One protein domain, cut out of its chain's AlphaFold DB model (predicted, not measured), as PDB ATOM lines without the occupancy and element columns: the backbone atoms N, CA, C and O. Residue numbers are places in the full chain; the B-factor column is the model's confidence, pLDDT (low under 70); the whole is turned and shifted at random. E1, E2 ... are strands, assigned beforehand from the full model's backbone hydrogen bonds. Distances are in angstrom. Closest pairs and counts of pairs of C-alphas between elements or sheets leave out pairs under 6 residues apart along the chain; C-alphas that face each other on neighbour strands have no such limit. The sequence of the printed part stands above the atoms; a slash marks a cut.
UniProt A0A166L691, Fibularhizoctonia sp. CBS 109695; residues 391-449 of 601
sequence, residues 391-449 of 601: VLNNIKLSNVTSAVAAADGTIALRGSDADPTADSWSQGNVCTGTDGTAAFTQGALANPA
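Overview. This is residues 391 to 449 of the 601 residues of a protein of Fibularhizoctonia sp. CBS 109695 (UniProt A0A166L691). Two antiparallel strand hairpins sit next to each other in a flat outline: a small one, E2 and E3, and a longer one, E4 and E5, with E1 beside E4 in a twisted sheet. The 59 printed residues hold no named helix and five strands, E1 to E5 in order; the class is all strand, with under half of the residues, 26, in named elements. The whole is only just loose, close to compact, radius of gyration of the C-alphas 12.9 A, spans 41 by 30 by 14 A.

Arrangement. E1, residues 391 to 393, is antiparallel to E4, residues 424 to 431; N 392 and O 425 are 2.8 A apart. E2, residues 402 to 405, and E3, residues 411 to 414, form a hairpin; N 412 and O 404 are 2.8 A apart. E4 bends by 106 degrees at residue 428 and forms a hairpin with E5, residues 438 to 444; N 428 and O 441 are 2.8 A apart. The closest C-alphas of E3 and E5, Ala 412 and Gln 442, are 7.2 A apart.

Along the chain. E1 begins at C-alpha 391, (-10.168, 6.747, 6.861). E4 measures 14.9 A; E5, 15.8 A, ends at C-alpha 444, (-16.367, 5.685, -0.637).

Size, cuts and confidence. The printed part has no cut and no long link. pLDDT is under 70 at residues 417 to 422, 435 to 436 and 448.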
ATOM      1  N   VAL A 391     -10.274   6.156   8.199       84.50
ATOM      2  CA  VAL A 391     -10.168   6.747   6.861       84.50
ATOM      3  C   VAL A 391      -9.017   6.062   6.145       84.50
ATOM      4  O   VAL A 391      -7.889   6.050   6.636       84.50
ATOM      5  N   LEU A 392      -9.321   5.480   4.994       83.56
ATOM      6  CA  LEU A 392      -8.372   4.868   4.082       83.56
ATOM      7  C   LEU A 392      -8.229   5.795   2.884       83.56
ATOM      8  O   LEU A 392      -9.223   6.179   2.276       83.56
ATOM      9  N   ASN A 393      -7.001   6.175   2.551       83.56
ATOM     10  CA  ASN A 393      -6.730   6.989   1.378       83.56
ATOM     11  C   ASN A 393      -5.500   6.444   0.661       83.56
ATOM     12  O   ASN A 393      -4.459   6.266   1.291       83.56
ATOM     13  N   ASN A 394      -5.622   6.210  -0.645       77.81
ATOM     14  CA  ASN A 394      -4.538   5.742  -1.502       77.81
ATOM     15  C   ASN A 394      -3.885   4.447  -0.985       77.81
ATOM     16  O   ASN A 394      -2.664   4.332  -0.866       77.81
ATOM     17  N   ILE A 395      -4.728   3.478  -0.626       76.88
ATOM     18  CA  ILE A 395      -4.295   2.168  -0.146       76.88
ATOM     19  C   ILE A 395      -4.181   1.227  -1.343       76.88
ATOM     20  O   ILE A 395      -5.164   0.973  -2.034       76.88
ATOM     21  N   LYS A 396      -2.985   0.683  -1.572       76.25
ATOM     22  CA  LYS A 396      -2.754  -0.342  -2.592       76.25
ATOM     23  C   LYS A 396      -2.918  -1.725  -1.971       76.25
ATOM     24  O   LYS A 396      -2.138  -2.111  -1.106       76.25
ATOM     25  N   LEU A 397      -3.919  -2.464  -2.432       79.19
ATOM     26  CA  LEU A 397      -4.203  -3.828  -1.996       79.19
ATOM     27  C   LEU A 397      -3.778  -4.806  -3.096       79.19
ATOM     28  O   LEU A 397      -4.025  -4.557  -4.275       79.19
ATOM     29  N   SER A 398      -3.104  -5.890  -2.722       78.75
ATOM     30  CA  SER A 398      -2.696  -6.960  -3.635       78.75
ATOM     31  C   SER A 398      -2.843  -8.288  -2.910       78.75
ATOM     32  O   SER A 398      -2.294  -8.443  -1.822       78.75
ATOM     33  N   ASN A 399      -3.614  -9.214  -3.487       80.94
ATOM     34  CA  ASN A 399      -3.963 -10.499  -2.869       80.94
ATOM     35  C   ASN A 399      -4.592 -10.344  -1.466       80.94
ATOM     36  O   ASN A 399      -4.321 -11.126  -0.559       80.94
ATOM     37  N   VAL A 400      -5.422  -9.310  -1.282       82.44
ATOM     38  CA  VAL A 400      -6.174  -9.063  -0.042       82.44
ATOM     39  C   VAL A 400      -7.642  -9.355  -0.310       82.44
ATOM     40  O   VAL A 400      -8.231  -8.729  -1.182       82.44
ATOM     41  N   THR A 401      -8.253 -10.263   0.453       84.12
ATOM     42  CA  THR A 401      -9.675 -10.624   0.292       84.12
ATOM     43  C   THR A 401     -10.613  -9.630   0.987       84.12
ATOM     44  O   THR A 401     -11.679  -9.285   0.474       84.12
ATOM     45  N   SER A 402     -10.221  -9.123   2.157       84.50
ATOM     46  CA  SER A 402     -11.014  -8.180   2.956       84.50
ATOM     47  C   SER A 402     -10.127  -7.034   3.424       84.50
ATOM     48  O   SER A 402      -9.185  -7.250   4.181       84.50
ATOM     49  N   ALA A 403     -10.417  -5.816   2.964       82.94
ATOM     50  CA  ALA A 403      -9.659  -4.623   3.330       82.94
ATOM     51  C   ALA A 403     -10.117  -4.051   4.678       82.94
ATOM     52  O   ALA A 403      -9.301  -3.620   5.488       82.94
ATOM     53  N   VAL A 404     -11.431  -4.074   4.925       85.31
ATOM     54  CA  VAL A 404     -12.037  -3.727   6.215       85.31
ATOM     55  C   VAL A 404     -13.109  -4.759   6.528       85.31
ATOM     56  O   VAL A 404     -14.034  -4.958   5.737       85.31
ATOM     57  N   ALA A 405     -12.989  -5.400   7.685       84.50
ATOM     58  CA  ALA A 405     -13.954  -6.365   8.191       84.50
ATOM     59  C   ALA A 405     -14.205  -6.136   9.683       84.50
ATOM     60  O   ALA A 405     -13.312  -5.709  10.421       84.50
ATOM     61  N   ALA A 406     -15.430  -6.408  10.116       82.25
ATOM     62  CA  ALA A 406     -15.795  -6.442  11.521       82.25
ATOM     63  C   ALA A 406     -15.415  -7.794  12.154       82.25
ATOM     64  O   ALA A 406     -15.067  -8.757  11.468       82.25
ATOM     65  N   ALA A 407     -15.471  -7.857  13.486       80.38
ATOM     66  CA  ALA A 407     -15.098  -9.051  14.255       80.38
ATOM     67  C   ALA A 407     -15.939 -10.300  13.919       80.38
ATOM     68  O   ALA A 407     -15.492 -11.421  14.131       80.38
ATOM     69  N   ASP A 408     -17.156 -10.095  13.418       81.94
ATOM     70  CA  ASP A 408     -18.121 -11.129  13.034       81.94
ATOM     71  C   ASP A 408     -17.912 -11.659  11.601       81.94
ATOM     72  O   ASP A 408     -18.675 -12.505  11.141       81.94
ATOM     73  N   GLY A 409     -16.892 -11.168  10.889       81.31
ATOM     74  CA  GLY A 409     -16.613 -11.531   9.500       81.31
ATOM     75  C   GLY A 409     -17.376 -10.700   8.465       81.31
ATOM     76  O   GLY A 409     -17.178 -10.903   7.266       81.31
ATOM     77  N   THR A 410     -18.202  -9.735   8.882       84.94
ATOM     78  CA  THR A 410     -18.886  -8.824   7.958       84.94
ATOM     79  C   THR A 410     -17.865  -7.928   7.256       84.94
ATOM     80  O   THR A 410     -17.126  -7.178   7.899       84.94
ATOM     81  N   ILE A 411     -17.829  -7.979   5.923       85.62
ATOM     82  CA  ILE A 411     -16.888  -7.199   5.107       85.62
ATOM     83  C   ILE A 411     -17.485  -5.821   4.801       85.62
ATOM     84  O   ILE A 411     -18.488  -5.712   4.099       85.62
ATOM     85  N   ALA A 412     -16.830  -4.770   5.295       82.69
ATOM     86  CA  ALA A 412     -17.174  -3.367   5.052       82.69
ATOM     87  C   ALA A 412     -16.524  -2.808   3.776       82.69
ATOM     88  O   ALA A 412     -17.104  -1.958   3.103       82.69
ATOM     89  N   LEU A 413     -15.323  -3.289   3.447       84.06
ATOM     90  CA  LEU A 413     -14.600  -2.969   2.219       84.06
ATOM     91  C   LEU A 413     -13.946  -4.249   1.696       84.06
ATOM     92  O   LEU A 413     -13.085  -4.835   2.363       84.06
ATOM     93  N   ARG A 414     -14.377  -4.704   0.515       84.88
ATOM     94  CA  ARG A 414     -13.759  -5.845  -0.174       84.88
ATOM     95  C   ARG A 414     -12.367  -5.466  -0.668       84.88
ATOM     96  O   ARG A 414     -12.100  -4.299  -0.933       84.88
ATOM     97  N   GLY A 415     -11.480  -6.453  -0.740       77.06
ATOM     98  CA  GLY A 415     -10.165  -6.257  -1.334       77.06
ATOM     99  C   GLY A 415     -10.153  -6.470  -2.855       77.06
ATOM    100  O   GLY A 415     -11.174  -6.341  -3.529       77.06
ATOM    101  N   SER A 416      -8.969  -6.721  -3.408       70.19
ATOM    102  CA  SER A 416      -8.629  -6.418  -4.802       70.19
ATOM    103  C   SER A 416      -8.823  -7.589  -5.776       70.19
ATOM    104  O   SER A 416      -7.824  -8.179  -6.169       70.19
ATOM    105  N   ASP A 417     -10.053  -7.874  -6.220       55.06
ATOM    106  CA  ASP A 417     -10.271  -8.832  -7.330       55.06
ATOM    107  C   ASP A 417     -11.134  -8.307  -8.503       55.06
ATOM    108  O   ASP A 417     -11.109  -8.913  -9.570       55.06
ATOM    109  N   ALA A 418     -11.862  -7.183  -8.382       51.28
ATOM    110  CA  ALA A 418     -12.644  -6.648  -9.519       51.28
ATOM    111  C   ALA A 418     -13.092  -5.176  -9.427       51.28
ATOM    112  O   ALA A 418     -13.720  -4.689 -10.362       51.28
ATOM    113  N   ASP A 419     -12.795  -4.461  -8.339       50.94
ATOM    114  CA  ASP A 419     -13.276  -3.089  -8.157       50.94
ATOM    115  C   ASP A 419     -12.162  -2.252  -7.504       50.94
ATOM    116  O   ASP A 419     -11.880  -2.432  -6.315       50.94
ATOM    117  N   PRO A 420     -11.440  -1.398  -8.255       51.00
ATOM    118  CA  PRO A 420     -10.520  -0.435  -7.670       51.00
ATOM    119  C   PRO A 420     -11.369   0.621  -6.959       51.00
ATOM    120  O   PRO A 420     -11.768   1.629  -7.537       51.00
ATOM    121  N   THR A 421     -11.733   0.339  -5.712       49.41
ATOM    122  CA  THR A 421     -12.565   1.219  -4.892       49.41
ATOM    123  C   THR A 421     -11.963   2.615  -4.817       49.41
ATOM    124  O   THR A 421     -10.740   2.738  -4.756       49.41
ATOM    125  N   ALA A 422     -12.841   3.626  -4.786       52.56
ATOM    126  CA  ALA A 422     -12.538   5.042  -4.592       52.56
ATOM    127  C   ALA A 422     -11.234   5.277  -3.817       52.56
ATOM    128  O   ALA A 422     -11.056   4.709  -2.736       52.56
ATOM    129  N   ASP A 423     -10.355   6.150  -4.329       71.38
ATOM    130  CA  ASP A 423      -9.048   6.418  -3.706       71.38
ATOM    131  C   ASP A 423      -9.167   6.887  -2.246       71.38
ATOM    132  O   ASP A 423      -8.160   6.964  -1.541       71.38
ATOM    133  N   SER A 424     -10.380   7.201  -1.779       81.56
ATOM    134  CA  SER A 424     -10.727   7.477  -0.391       81.56
ATOM    135  C   SER A 424     -11.950   6.677   0.057       81.56
ATOM    136  O   SER A 424     -12.989   6.677  -0.600       81.56
ATOM    137  N   TRP A 425     -11.859   6.063   1.231       86.00
ATOM    138  CA  TRP A 425     -12.945   5.347   1.896       86.00
ATOM    139  C   TRP A 425     -12.960   5.710   3.381       86.00
ATOM    140  O   TRP A 425     -11.902   5.919   3.980       86.00
ATOM    141  N   SER A 426     -14.133   5.779   4.006       86.38
ATOM    142  CA  SER A 426     -14.238   6.011   5.446       86.38
ATOM    143  C   SER A 426     -15.313   5.179   6.128       86.38
ATOM    144  O   SER A 426     -16.297   4.775   5.518       86.38
ATOM    145  N   GLN A 427     -15.116   4.991   7.433       84.69
ATOM    146  CA  GLN A 427     -16.133   4.614   8.404       84.69
ATOM    147  C   GLN A 427     -16.181   5.688   9.496       84.69
ATOM    148  O   GLN A 427     -15.167   5.949  10.150       84.69
ATOM    149  N   GLY A 428     -17.335   6.314   9.709       84.94
ATOM    150  CA  GLY A 428     -17.550   7.321  10.749       84.94
ATOM    151  C   GLY A 428     -18.401   8.501  10.288       84.94
ATOM    152  O   GLY A 428     -18.961   8.500   9.198       84.94
ATOM    153  N   ASN A 429     -18.505   9.522  11.135       85.56
ATOM    154  CA  ASN A 429     -19.285  10.713  10.827       85.56
ATOM    155  C   ASN A 429     -18.530  11.632   9.856       85.56
ATOM    156  O   ASN A 429     -17.440  12.109  10.168       85.56
ATOM    157  N   VAL A 430     -19.136  11.897   8.703       82.38
ATOM    158  CA  VAL A 430     -18.650  12.817   7.675       82.38
ATOM    159  C   VAL A 430     -19.463  14.099   7.753       82.38
ATOM    160  O   VAL A 430     -20.691  14.066   7.798       82.38
ATOM    161  N   CYS A 431     -18.768  15.230   7.774       80.88
ATOM    162  CA  CYS A 431     -19.375  16.554   7.746       80.88
ATOM    163  C   CYS A 431     -19.033  17.236   6.421       80.88
ATOM    164  O   CYS A 431     -17.903  17.131   5.940       80.88
ATOM    165  N   THR A 432     -19.993  17.961   5.857       76.69
ATOM    166  CA  THR A 432     -19.825  18.739   4.624       76.69
ATOM    167  C   THR A 432     -20.348  20.155   4.827       76.69
ATOM    168  O   THR A 432     -21.387  20.336   5.459       76.69
ATOM    169  N   GLY A 433     -19.661  21.152   4.268       75.50
ATOM    170  CA  GLY A 433     -20.065  22.554   4.399       75.50
ATOM    171  C   GLY A 433     -19.903  23.094   5.825       75.50
ATOM    172  O   GLY A 433     -18.993  22.698   6.551       75.50
ATOM    173  N   THR A 434     -20.769  24.031   6.212       75.94
ATOM    174  CA  THR A 434     -20.693  24.782   7.479       75.94
ATOM    175  C   THR A 434     -21.699  24.336   8.536       75.94
ATOM    176  O   THR A 434     -21.624  24.781   9.678       75.94
ATOM    177  N   ASP A 435     -22.628  23.450   8.186       66.12
ATOM    178  CA  ASP A 435     -23.881  23.289   8.935       66.12
ATOM    179  C   ASP A 435     -23.762  22.333  10.134       66.12
ATOM    180  O   ASP A 435     -24.763  21.960  10.743       66.12
ATOM    181  N   GLY A 436     -22.543  21.884  10.462       68.12
ATOM    182  CA  GLY A 436     -22.234  21.038  11.625       68.12
ATOM    183  C   GLY A 436     -22.901  19.655  11.638       68.12
ATOM    184  O   GLY A 436     -22.672  18.873  12.559       68.12
ATOM    185  N   THR A 437     -23.713  19.334  10.628       76.50
ATOM    186  CA  THR A 437     -24.459  18.079  10.544       76.50
ATOM    187  C   THR A 437     -23.511  16.958  10.133       76.50
ATOM    188  O   THR A 437     -22.786  17.062   9.143       76.50
ATOM    189  N   ALA A 438     -23.492  15.891  10.926       78.38
ATOM    190  CA  ALA A 438     -22.593  14.766  10.743       78.38
ATOM    191  C   ALA A 438     -23.386  13.549  10.255       78.38
ATOM    192  O   ALA A 438     -24.306  13.096  10.934       78.38
ATOM    193  N   ALA A 439     -23.029  13.020   9.087       81.50
ATOM    194  CA  ALA A 439     -23.647  11.835   8.507       81.50
ATOM    195  C   ALA A 439     -22.725  10.628   8.690       81.50
ATOM    196  O   ALA A 439     -21.584  10.635   8.223       81.50
ATOM    197  N   PHE A 440     -23.201   9.580   9.362       85.56
ATOM    198  CA  PHE A 440     -22.440   8.337   9.454       85.56
ATOM    199  C   PHE A 440     -22.295   7.716   8.058       85.56
ATOM    200  O   PHE A 440     -23.284   7.436   7.386       85.56
ATOM    201  N   THR A 441     -21.055   7.519   7.626       83.69
ATOM    202  CA  THR A 441     -20.682   6.960   6.326       83.69
ATOM    203  C   THR A 441     -19.805   5.742   6.560       83.69
ATOM    204  O   THR A 441     -18.892   5.798   7.380       83.69
ATOM    205  N   GLN A 442     -20.075   4.658   5.841       85.44
ATOM    206  CA  GLN A 442     -19.218   3.478   5.757       85.44
ATOM    207  C   GLN A 442     -19.080   3.111   4.278       85.44
ATOM    208  O   GLN A 442     -19.855   2.317   3.749       85.44
ATOM    209  N   GLY A 443     -18.175   3.787   3.577       84.94
ATOM    210  CA  GLY A 443     -18.168   3.785   2.118       84.94
ATOM    211  C   GLY A 443     -17.137   4.713   1.489       84.94
ATOM    212  O   GLY A 443     -16.313   5.330   2.166       84.94
ATOM    213  N   ALA A 444     -17.194   4.790   0.160       84.19
ATOM    214  CA  ALA A 444     -16.367   5.685  -0.637       84.19
ATOM    215  C   ALA A 444     -16.597   7.157  -0.260       84.19
ATOM    216  O   ALA A 444     -17.728   7.585  -0.025       84.19
ATOM    217  N   LEU A 445     -15.518   7.933  -0.258       79.38
ATOM    218  CA  LEU A 445     -15.539   9.384  -0.120       79.38
ATOM    219  C   LEU A 445     -15.050  10.054  -1.397       79.38
ATOM    220  O   LEU A 445     -14.270   9.484  -2.160       79.38
ATOM    221  N   ALA A 446     -15.455  11.311  -1.580       80.50
ATOM    222  CA  ALA A 446     -14.804  12.180  -2.547       80.50
ATOM    223  C   ALA A 446     -13.312  12.290  -2.213       80.50
ATOM    224  O   ALA A 446     -12.931  12.481  -1.054       80.50
ATOM    225  N   ASN A 447     -12.471  12.174  -3.237       75.19
ATOM    226  CA  ASN A 447     -11.034  12.233  -3.048       75.19
ATOM    227  C   ASN A 447     -10.615  13.611  -2.523       75.19
ATOM    228  O   ASN A 447     -10.949  14.624  -3.144       75.19
ATOM    229  N   PRO A 448      -9.858  13.680  -1.414       69.56
ATOM    230  CA  PRO A 448      -9.286  14.933  -0.975       69.56
ATOM    231  C   PRO A 448      -8.289  15.402  -2.032       69.56
ATOM    232  O   PRO A 448      -7.447  14.628  -2.498       69.56
ATOM    233  N   ALA A 449      -8.378  16.677  -2.407       71.38
ATOM    234  CA  ALA A 449      -7.406  17.285  -3.300       71.38
ATOM    235  C   ALA A 449      -6.014  17.214  -2.654       71.38
ATOM    236  O   ALA A 449      -5.791  17.762  -1.574       71.38
TER     237      ALA A 449